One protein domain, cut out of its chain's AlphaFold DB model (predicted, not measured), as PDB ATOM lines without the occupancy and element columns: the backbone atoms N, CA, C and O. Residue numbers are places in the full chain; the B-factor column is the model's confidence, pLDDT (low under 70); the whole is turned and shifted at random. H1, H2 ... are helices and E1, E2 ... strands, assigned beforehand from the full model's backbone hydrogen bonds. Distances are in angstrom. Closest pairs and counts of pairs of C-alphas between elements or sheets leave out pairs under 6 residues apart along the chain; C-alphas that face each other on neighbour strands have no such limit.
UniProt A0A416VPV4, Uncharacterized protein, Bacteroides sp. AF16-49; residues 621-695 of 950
ATOM      1  N   LYS A 621      19.292 -24.157  12.593       86.31
ATOM      2  CA  LYS A 621      20.689 -23.724  12.502       86.31
ATOM      3  C   LYS A 621      21.015 -23.399  11.051       86.31
ATOM      4  O   LYS A 621      20.956 -24.271  10.188       86.31
ATOM      5  N   GLU A 622      21.440 -22.170  10.823       85.38
ATOM      6  CA  GLU A 622      22.011 -21.679   9.575       85.38
ATOM      7  C   GLU A 622      23.400 -21.062   9.836       85.38
ATOM      8  O   GLU A 622      23.913 -21.064  10.961       85.38
ATOM      9  N   GLY A 623      24.014 -20.518   8.784       86.81
ATOM     10  CA  GLY A 623      25.295 -19.823   8.866       86.81
ATOM     11  C   GLY A 623      26.496 -20.719   8.565       86.81
ATOM     12  O   GLY A 623      26.440 -21.582   7.690       86.81
ATOM     13  N   THR A 624      27.609 -20.460   9.246       88.75
ATOM     14  CA  THR A 624      28.901 -21.139   9.061       88.75
ATOM     15  C   THR A 624      29.475 -21.588  10.408       88.75
ATOM     16  O   THR A 624      28.954 -21.228  11.460       88.75
ATOM     17  N   ASP A 625      30.589 -22.322  10.392       85.12
ATOM     18  CA  ASP A 625      31.273 -22.780  11.613       85.12
ATOM     19  C   ASP A 625      31.870 -21.638  12.460       85.12
ATOM     20  O   ASP A 625      32.263 -21.857  13.606       85.12
ATOM     21  N   THR A 626      31.945 -20.421  11.913       90.88
ATOM     22  CA  THR A 626      32.382 -19.207  12.622       90.88
ATOM     23  C   THR A 626      31.234 -18.230  12.870       90.88
ATOM     24  O   THR A 626      31.265 -17.476  13.834       90.88
ATOM     25  N   ASP A 627      30.202 -18.230  12.030       92.38
ATOM     26  CA  ASP A 627      29.069 -17.308  12.135       92.38
ATOM     27  C   ASP A 627      27.769 -18.101  12.252       92.38
ATOM     28  O   ASP A 627      27.180 -18.498  11.245       92.38
ATOM     29  N   LEU A 628      27.340 -18.346  13.489       93.56
ATOM     30  CA  LEU A 628      26.148 -19.127  13.796       93.56
ATOM     31  C   LEU A 628      24.899 -18.258  13.657       93.56
ATOM     32  O   LEU A 628      24.820 -17.198  14.272       93.56
ATOM     33  N   ILE A 629      23.898 -18.727  12.916       92.06
ATOM     34  CA  ILE A 629      22.586 -18.076  12.836       92.06
ATOM     35  C   ILE A 629      21.547 -19.068  13.339       92.06
ATOM     36  O   ILE A 629      21.439 -20.169  12.803       92.06
ATOM     37  N   LEU A 630      20.791 -18.689  14.368       89.19
ATOM     38  CA  LEU A 630      19.657 -19.466  14.851       89.19
ATOM     39  C   LEU A 630      18.359 -18.695  14.640       89.19
ATOM     40  O   LEU A 630      18.288 -17.486  14.864       89.19
ATOM     41  N   SER A 631      17.309 -19.417  14.269       83.56
ATOM     42  CA  SER A 631      15.961 -18.862  14.158       83.56
ATOM     43  C   SER A 631      14.911 -19.845  14.672       83.56
ATOM     44  O   SER A 631      15.176 -21.038  14.828       83.56
ATOM     45  N   GLY A 632      13.716 -19.342  14.984       76.00
ATOM     46  CA  GLY A 632      12.591 -20.162  15.433       76.00
ATOM     47  C   GLY A 632      12.432 -20.220  16.954       76.00
ATOM     48  O   GLY A 632      12.943 -19.386  17.700       76.00
ATOM     49  N   LYS A 633      11.639 -21.174  17.452       77.69
ATOM     50  CA  LYS A 633      11.387 -21.301  18.899       77.69
ATOM     51  C   LYS A 633      12.586 -21.934  19.596       77.69
ATOM     52  O   LYS A 633      12.930 -23.064  19.251       77.69
ATOM     53  N   TRP A 634      13.119 -21.274  20.629       83.75
ATOM     54  CA  TRP A 634      14.195 -21.829  21.448       83.75
ATOM     55  C   TRP A 634      13.869 -23.244  21.923       83.75
ATOM     56  O   TRP A 634      12.769 -23.521  22.418       83.75
ATOM     57  N   ASP A 635      14.849 -24.129  21.777       82.31
ATOM     58  CA  ASP A 635      14.740 -25.530  22.136       82.31
ATOM     59  C   ASP A 635      16.103 -26.061  22.578       82.31
ATOM     60  O   ASP A 635      17.020 -26.212  21.772       82.31
ATOM     61  N   ALA A 636      16.246 -26.315  23.878       82.81
ATOM     62  CA  ALA A 636      17.524 -26.720  24.454       82.81
ATOM     63  C   ALA A 636      17.979 -28.109  23.973       82.81
ATOM     64  O   ALA A 636      19.181 -28.359  23.912       82.81
ATOM     65  N   ASP A 637      17.043 -28.999  23.632       82.56
ATOM     66  CA  ASP A 637      17.375 -30.359  23.213       82.56
ATOM     67  C   ASP A 637      17.840 -30.381  21.758       82.56
ATOM     68  O   ASP A 637      18.840 -31.032  21.468       82.56
ATOM     69  N   LEU A 638      17.199 -29.611  20.868       82.50
ATOM     70  CA  LEU A 638      17.691 -29.422  19.497       82.50
ATOM     71  C   LEU A 638      19.035 -28.689  19.476       82.50
ATOM     72  O   LEU A 638      19.962 -29.133  18.802       82.50
ATOM     73  N   PHE A 639      19.175 -27.617  20.266       85.38
ATOM     74  CA  PHE A 639      20.434 -26.875  20.364       85.38
ATOM     75  C   PHE A 639      21.597 -27.766  20.823       85.38
ATOM     76  O   PHE A 639      22.702 -27.659  20.300       85.38
ATOM     77  N   ALA A 640      21.349 -28.700  21.750       83.19
ATOM     78  CA  ALA A 640      22.356 -29.654  22.223       83.19
ATOM     79  C   ALA A 640      22.835 -30.658  21.151       83.19
ATOM     80  O   ALA A 640      23.782 -31.409  21.412       83.19
ATOM     81  N   GLY A 641      22.172 -30.718  19.993       76.69
ATOM     82  CA  GLY A 641      22.597 -31.491  18.823       76.69
ATOM     83  C   GLY A 641      23.525 -30.759  17.880       76.69
ATOM     84  O   GLY A 641      24.150 -31.392  17.037       76.69
ATOM     85  N   TYR A 642      23.628 -29.438  18.001       83.12
ATOM     86  CA  TYR A 642      24.527 -28.680  17.156       83.12
ATOM     87  C   TYR A 642      25.959 -28.914  17.627       83.12
ATOM     88  O   TYR A 642      26.346 -28.477  18.710       83.12
ATOM     89  N   ASP A 643      26.741 -29.607  16.800       80.56
ATOM     90  CA  ASP A 643      28.186 -29.691  16.979       80.56
ATOM     91  C   ASP A 643      28.776 -28.303  16.694       80.56
ATOM     92  O   ASP A 643      28.784 -27.826  15.553       80.56
ATOM     93  N   LEU A 644      29.111 -27.586  17.768       85.19
ATOM     94  CA  LEU A 644      29.569 -26.202  17.739       85.19
ATOM     95  C   LEU A 644      30.919 -26.103  18.437       85.19
ATOM     96  O   LEU A 644      31.049 -26.368  19.633       85.19
ATOM     97  N   ASP A 645      31.913 -25.629  17.697       89.31
ATOM     98  CA  ASP A 645      33.202 -25.239  18.248       89.31
ATOM     99  C   ASP A 645      33.124 -23.781  18.726       89.31
ATOM    100  O   ASP A 645      33.413 -22.839  17.983       89.31
ATOM    101  N   TYR A 646      32.698 -23.580  19.978       89.12
ATOM    102  CA  TYR A 646      32.522 -22.244  20.566       89.12
ATOM    103  C   TYR A 646      33.788 -21.372  20.493       89.12
ATOM    104  O   TYR A 646      33.688 -20.144  20.435       89.12
ATOM    105  N   ALA A 647      34.979 -21.975  20.442       91.19
ATOM    106  CA  ALA A 647      36.235 -21.241  20.330       91.19
ATOM    107  C   ALA A 647      36.450 -20.623  18.935       91.19
ATOM    108  O   ALA A 647      37.225 -19.673  18.805       91.19
ATOM    109  N   LYS A 648      35.768 -21.132  17.898       92.94
ATOM    110  CA  LYS A 648      35.828 -20.605  16.523       92.94
ATOM    111  C   LYS A 648      34.748 -19.578  16.210       92.94
ATOM    112  O   LYS A 648      34.934 -18.788  15.286       92.94
ATOM    113  N   LEU A 649      33.646 -19.569  16.959       93.88
ATOM    114  CA  LEU A 649      32.538 -18.655  16.703       93.88
ATOM    115  C   LEU A 649      32.988 -17.193  16.842       93.88
ATOM    116  O   LEU A 649      33.512 -16.770  17.866       93.88
ATOM    117  N   THR A 650      32.797 -16.409  15.793       95.19
ATOM    118  CA  THR A 650      33.003 -14.961  15.745       95.19
ATOM    119  C   THR A 650      31.696 -14.194  15.859       95.19
ATOM    120  O   THR A 650      31.697 -13.079  16.385       95.19
ATOM    121  N   THR A 651      30.583 -14.778  15.407       95.50
ATOM    122  CA  THR A 651      29.245 -14.219  15.618       95.50
ATOM    123  C   THR A 651      28.215 -15.295  15.937       95.50
ATOM    124  O   THR A 651      28.306 -16.430  15.468       95.50
ATOM    125  N   ILE A 652      27.225 -14.919  16.746       94.00
ATOM    126  CA  ILE A 652      26.035 -15.714  17.036       94.00
ATOM    127  C   ILE A 652      24.822 -14.801  16.863       94.00
ATOM    128  O   ILE A 652      24.634 -13.865  17.637       94.00
ATOM    129  N   ASP A 653      24.003 -15.061  15.851       93.81
ATOM    130  CA  ASP A 653      22.779 -14.322  15.566       93.81
ATOM    131  C   ASP A 653      21.556 -15.078  16.086       93.81
ATOM    132  O   ASP A 653      21.233 -16.161  15.605       93.81
ATOM    133  N   LEU A 654      20.899 -14.503  17.091       90.88
ATOM    134  CA  LEU A 654      19.724 -15.045  17.777       90.88
ATOM    135  C   LEU A 654      18.540 -14.076  17.699       90.88
ATOM    136  O   LEU A 654      17.607 -14.185  18.495       90.88
ATOM    137  N   ILE A 655      18.586 -13.086  16.802       87.75
ATOM    138  CA  ILE A 655      17.532 -12.065  16.694       87.75
ATOM    139  C   ILE A 655      16.175 -12.718  16.409       87.75
ATOM    140  O   ILE A 655      15.170 -12.316  16.989       87.75
ATOM    141  N   ASP A 656      16.161 -13.756  15.574       82.38
ATOM    142  CA  ASP A 656      14.940 -14.453  15.164       82.38
ATOM    143  C   ASP A 656      14.607 -15.664  16.062       82.38
ATOM    144  O   ASP A 656      13.746 -16.483  15.723       82.38
ATOM    145  N   VAL A 657      15.272 -15.787  17.220       83.75
ATOM    146  CA  VAL A 657      14.979 -16.813  18.231       83.75
ATOM    147  C   VAL A 657      13.953 -16.291  19.231       83.75
ATOM    148  O   VAL A 657      14.174 -15.284  19.905       83.75
ATOM    149  N   ILE A 658      12.853 -17.032  19.404       76.94
ATOM    150  CA  ILE A 658      11.790 -16.671  20.347       76.94
ATOM    151  C   ILE A 658      11.683 -17.627  21.540       76.94
ATOM    152  O   ILE A 658      11.738 -18.852  21.405       76.94
ATOM    153  N   GLY A 659      11.425 -17.051  22.718       75.12
ATOM    154  CA  GLY A 659      11.200 -17.787  23.964       75.12
ATOM    155  C   GLY A 659      12.461 -18.422  24.561       75.12
ATOM    156  O   GLY A 659      13.543 -18.355  23.995       75.12
ATOM    157  N   GLY A 660      12.310 -19.039  25.736       75.12
ATOM    158  CA  GLY A 660      13.406 -19.727  26.425       75.12
ATOM    159  C   GLY A 660      14.433 -18.814  27.101       75.12
ATOM    160  O   GLY A 660      14.317 -17.590  27.093       75.12
ATOM    161  N   GLU A 661      15.403 -19.445  27.754       79.44
ATOM    162  CA  GLU A 661      16.627 -18.819  28.254       79.44
ATOM    163  C   GLU A 661      17.795 -19.545  27.591       79.44
ATOM    164  O   GLU A 661      17.836 -20.779  27.579       79.44
ATOM    165  N   LEU A 662      18.700 -18.772  26.996       71.31
ATOM    166  CA  LEU A 662      19.878 -19.308  26.324       71.31
ATOM    167  C   LEU A 662      20.865 -19.871  27.357       71.31
ATOM    168  O   LEU A 662      21.072 -19.245  28.403       71.31
ATOM    169  N   PRO A 663      21.499 -21.022  27.089       75.38
ATOM    170  CA  PRO A 663      22.481 -21.606  27.980       75.38
ATOM    171  C   PRO A 663      23.721 -20.717  28.044       75.38
ATOM    172  O   PRO A 663      24.028 -19.959  27.122       75.38
ATOM    173  N   ALA A 664      24.471 -20.849  29.134       74.38
ATOM    174  CA  ALA A 664      25.816 -20.304  29.182       74.38
ATOM    175  C   ALA A 664      26.694 -21.040  28.156       74.38
ATOM    176  O   ALA A 664      26.722 -22.271  28.128       74.38
ATOM    177  N   MET A 665      27.401 -20.282  27.320       77.56
ATOM    178  CA  MET A 665      28.340 -20.816  26.333       77.56
ATOM    179  C   MET A 665      29.757 -20.692  26.893       77.56
ATOM    180  O   MET A 665      30.359 -19.617  26.871       77.56
ATOM    181  N   GLU A 666      30.266 -21.779  27.470       80.69
ATOM    182  CA  GLU A 666      31.632 -21.836  27.999       80.69
ATOM    183  C   GLU A 666      32.663 -21.923  26.863       80.69
ATOM    184  O   GLU A 666      32.386 -22.471  25.800       80.69
ATOM    185  N   ASN A 667      33.871 -21.394  27.093       86.38
ATOM    186  CA  ASN A 667      34.977 -21.384  26.119       86.38
ATOM    187  C   ASN A 667      34.665 -20.679  24.786       86.38
ATOM    188  O   ASN A 667      35.325 -20.933  23.779       86.38
ATOM    189  N   LEU A 668      33.680 -19.779  24.782       90.25
ATOM    190  CA  LEU A 668      33.402 -18.924  23.638       90.25
ATOM    191  C   LEU A 668      34.625 -18.053  23.319       90.25
ATOM    192  O   LEU A 668      35.254 -17.510  24.232       90.25
ATOM    193  N   ASN A 669      34.927 -17.890  22.028       93.94
ATOM    194  CA  ASN A 669      35.878 -16.886  21.555       93.94
ATOM    195  C   ASN A 669      35.615 -15.542  22.269       93.94
ATOM    196  O   ASN A 669      34.495 -15.022  22.190       93.94
ATOM    197  N   PRO A 670      36.615 -14.939  22.939       94.06
ATOM    198  CA  PRO A 670      36.421 -13.706  23.701       94.06
ATOM    199  C   PRO A 670      35.982 -12.514  22.840       94.06
ATOM    200  O   PRO A 670      35.463 -11.541  23.382       94.06
ATOM    201  N   ASN A 671      36.146 -12.597  21.515       96.25
ATOM    202  CA  ASN A 671      35.736 -11.574  20.553       96.25
ATOM    203  C   ASN A 671      34.392 -11.857  19.872       96.25
ATOM    204  O   ASN A 671      33.971 -11.055  19.037       96.25
ATOM    205  N   CYS A 672      33.718 -12.960  20.211       95.44
ATOM    206  CA  CYS A 672      32.438 -13.314  19.612       95.44
ATOM    207  C   CYS A 672      31.378 -12.250  19.916       95.44
ATOM    208  O   CYS A 672      31.194 -11.873  21.075       95.44
ATOM    209  N   LEU A 673      30.662 -11.788  18.889       96.88
ATOM    210  CA  LEU A 673      29.482 -10.936  19.053       96.88
ATOM    211  C   LEU A 673      28.223 -11.796  19.140       96.88
ATOM    212  O   LEU A 673      28.058 -12.726  18.355       96.88
ATOM    213  N   ILE A 674      27.316 -11.459  20.057       94.62
ATOM    214  CA  ILE A 674      26.025 -12.147  20.183       94.62
ATOM    215  C   ILE A 674      24.916 -11.141  19.886       94.62
ATOM    216  O   ILE A 674      24.735 -10.167  20.622       94.62
ATOM    217  N   TYR A 675      24.182 -11.371  18.803       95.31
ATOM    218  CA  TYR A 675      23.048 -10.552  18.396       95.31
ATOM    219  C   TYR A 675      21.755 -11.150  18.915       95.31
ATOM    220  O   TYR A 675      21.511 -12.344  18.776       95.31
ATOM    221  N   VAL A 676      20.921 -10.314  19.511       92.19
ATOM    222  CA  VAL A 676      19.692 -10.740  20.184       92.19
ATOM    223  C   VAL A 676      18.593  -9.725  19.949       92.19
ATOM    224  O   VAL A 676      18.874  -8.535  19.792       92.19
ATOM    225  N   ASP A 677      17.343 -10.167  19.975       89.50
ATOM    226  CA  ASP A 677      16.222  -9.241  20.055       89.50
ATOM    227  C   ASP A 677      16.104  -8.660  21.474       89.50
ATOM    228  O   ASP A 677      16.524  -9.249  22.474       89.50
ATOM    229  N   LYS A 678      15.494  -7.482  21.590       85.50
ATOM    230  CA  LYS A 678      15.219  -6.828  22.875       85.50
ATOM    231  C   LYS A 678      14.396  -7.688  23.845       85.50
ATOM    232  O   LYS A 678      14.449  -7.447  25.053       85.50
ATOM    233  N   SER A 679      13.603  -8.628  23.343       81.62
ATOM    234  CA  SER A 679      12.795  -9.545  24.152       81.62
ATOM    235  C   SER A 679      13.550 -10.790  24.634       81.62
ATOM    236  O   SER A 679      13.043 -11.492  25.516       81.62
ATOM    237  N   SER A 680      14.748 -11.057  24.104       83.31
ATOM    238  CA  SER A 680      15.529 -12.250  24.424       83.31
ATOM    239  C   SER A 680      16.005 -12.258  25.882       83.31
ATOM    240  O   SER A 680      16.370 -11.231  26.458       83.31
ATOM    241  N   LYS A 681      16.032 -13.452  26.488       80.06
ATOM    242  CA  LYS A 681      16.603 -13.680  27.822       80.06
ATOM    243  C   LYS A 681      17.985 -14.300  27.689       80.06
ATOM    244  O   LYS A 681      18.128 -15.380  27.119       80.06
ATOM    245  N   ILE A 682      18.985 -13.620  28.233       72.94
ATOM    246  CA  ILE A 682      20.395 -13.982  28.089       72.94
ATOM    247  C   ILE A 682      20.992 -14.098  29.482       72.94
ATOM    248  O   ILE A 682      20.655 -13.310  30.366       72.94
ATOM    249  N   SER A 683      21.883 -15.066  29.669       72.38
ATOM    250  CA  SER A 683      22.638 -15.213  30.910       72.38
ATOM    251  C   SER A 683      23.489 -13.971  31.196       72.38
ATOM    252  O   SER A 683      24.205 -13.497  30.310       72.38
ATOM    253  N   ASP A 684      23.515 -13.535  32.459       70.50
ATOM    254  CA  ASP A 684      24.350 -12.428  32.966       70.50
ATOM    255  C   ASP A 684      25.865 -12.636  32.753       70.50
ATOM    256  O   ASP A 684      26.660 -11.711  32.920       70.50
ATOM    257  N   THR A 685      26.292 -13.857  32.417       72.00
ATOM    258  CA  THR A 685      27.703 -14.196  32.162       72.00
ATOM    259  C   THR A 685      28.157 -13.901  30.732       72.00
ATOM    260  O   THR A 685      29.362 -13.864  30.468       72.00
ATOM    261  N   SER A 686      27.216 -13.666  29.814       79.69
ATOM    262  CA  SER A 686      27.511 -13.460  28.398       79.69
ATOM    263  C   SER A 686      28.107 -12.071  28.169       79.69
ATOM    264  O   SER A 686      27.587 -11.064  28.650       79.69
ATOM    265  N   LYS A 687      29.206 -12.005  27.418       88.75
ATOM    266  CA  LYS A 687      29.865 -10.748  27.035       88.75
ATOM    267  C   LYS A 687      29.531 -10.400  25.587       88.75
ATOM    268  O   LYS A 687      29.040 -11.239  24.844       88.75
ATOM    269  N   ASN A 688      29.833  -9.163  25.194       94.94
ATOM    270  CA  ASN A 688      29.748  -8.703  23.805       94.94
ATOM    271  C   ASN A 688      28.350  -8.843  23.171       94.94
ATOM    272  O   ASN A 688      28.203  -9.161  21.990       94.94
ATOM    273  N   ILE A 689      27.317  -8.578  23.975       94.50
ATOM    274  CA  ILE A 689      25.919  -8.613  23.546       94.50
ATOM    275  C   ILE A 689      25.562  -7.342  22.773       94.50
ATOM    276  O   ILE A 689      25.805  -6.224  23.240       94.50
ATOM    277  N   VAL A 690      24.907  -7.520  21.628       96.81
ATOM    278  CA  VAL A 690      24.296  -6.445  20.845       96.81
ATOM    279  C   VAL A 690      22.794  -6.688  20.761       96.81
ATOM    280  O   VAL A 690      22.331  -7.640  20.135       96.81
ATOM    281  N   VAL A 691      22.026  -5.795  21.377       95.38
ATOM    282  CA  VAL A 691      20.567  -5.871  21.421       95.38
ATOM    283  C   VAL A 691      19.981  -5.108  20.242       95.38
ATOM    284  O   VAL A 691      20.158  -3.890  20.130       95.38
ATOM    285  N   PHE A 692      19.256  -5.814  19.385       92.62
ATOM    286  CA  PHE A 692      18.511  -5.248  18.274       92.62
ATOM    287  C   PHE A 692      17.080  -4.923  18.691       92.62
ATOM    288  O   PHE A 692      16.423  -5.659  19.423       92.62
ATOM    289  N   ASN A 693      16.593  -3.778  18.227       88.81
ATOM    290  CA  ASN A 693      15.209  -3.358  18.404       88.81
ATOM    291  C   ASN A 693      14.755  -2.678  17.114       88.81
ATOM    292  O   ASN A 693      15.250  -1.603  16.780       88.81
ATOM    293  N   ASN A 694      13.830  -3.302  16.381       80.94
ATOM    294  CA  ASN A 694      13.366  -2.825  15.071       80.94
ATOM    295  C   ASN A 694      14.512  -2.552  14.074       80.94
ATOM    296  O   ASN A 694      14.483  -1.567  13.339       80.94
ATOM    297  N   GLY A 695      15.536  -3.410  14.070       80.75
ATOM    298  CA  GLY A 695      16.695  -3.302  13.177       80.75
ATOM    299  C   GLY A 695      17.824  -2.385  13.666       80.75
ATOM    300  O   GLY A 695      18.892  -2.392  13.065       80.75
TER     301      GLY A 695
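AT A GLANCE: This is residues 621 to 695 of the 950 residues of an uncharacterized protein of Bacteroides sp. AF16-49 (UniProt A0A416VPV4). A single twisted sheet of five strands makes a wall, with the long links of residues 659 to 672 and 678 to 688 looping over one face and the other face bare. The short helix H1 sits beyond the E1 and E2 end of the sheet, towards the looped side. The printed part has 75 residues, in the order E1, E2, H1, E3, E4, E5; the sheet runs E1, E2, E3, E4, E5 and is mixed. The class is mostly strand, though under half of the residues are in named elements. The whole is compact and rounded, with a radius of gyration of the C-alphas of 11.3 A and spans of 29 by 25 by 22 A.

IN THESE COORDINATES: Find C-alpha 621 at (20.689, -23.724, 12.502), where E1 begins, residues 621 to 623. Next come E2, residues 627 to 633, 19.3 A long, and H1, residues 636 to 639. E3, residues 651 to 658, is 18.2 A long and bends by 55 degrees at residue 655. E4, residues 673 to 677, measures 13.4 A; E5, residues 689 to 693, measures 13.0 A and ends at (15.209, -3.358, 18.404).

HOW THE PARTS SIT: Edge strand E1 forms an antiparallel hairpin with E2, with N 622 and O 629 at 2.8 A. E2 and E3 are parallel, with N 630 and O 653 at 2.8 A; with H1 they form a strand-helix-strand unit, two parallel neighbours with a helix between, its crossover right-handed. E4 is parallel to E3, with N 652 and O 673 at 2.8 A, and to edge strand E5, with N 690 and O 674 at 2.8 A. H1 is not on the sheet, and is too short for an O i to N i+4 pair; its 1 O i to N i+3 pair is not within range.

THE WHOLE: The C-alphas farthest apart, of Asp 643 and Asn 694, stand 30.7 A apart. The printed part has no cut; the links H1 to E3, E3 to E4 and E4 to E5 are long. No printed residue is under 70 in pLDDT.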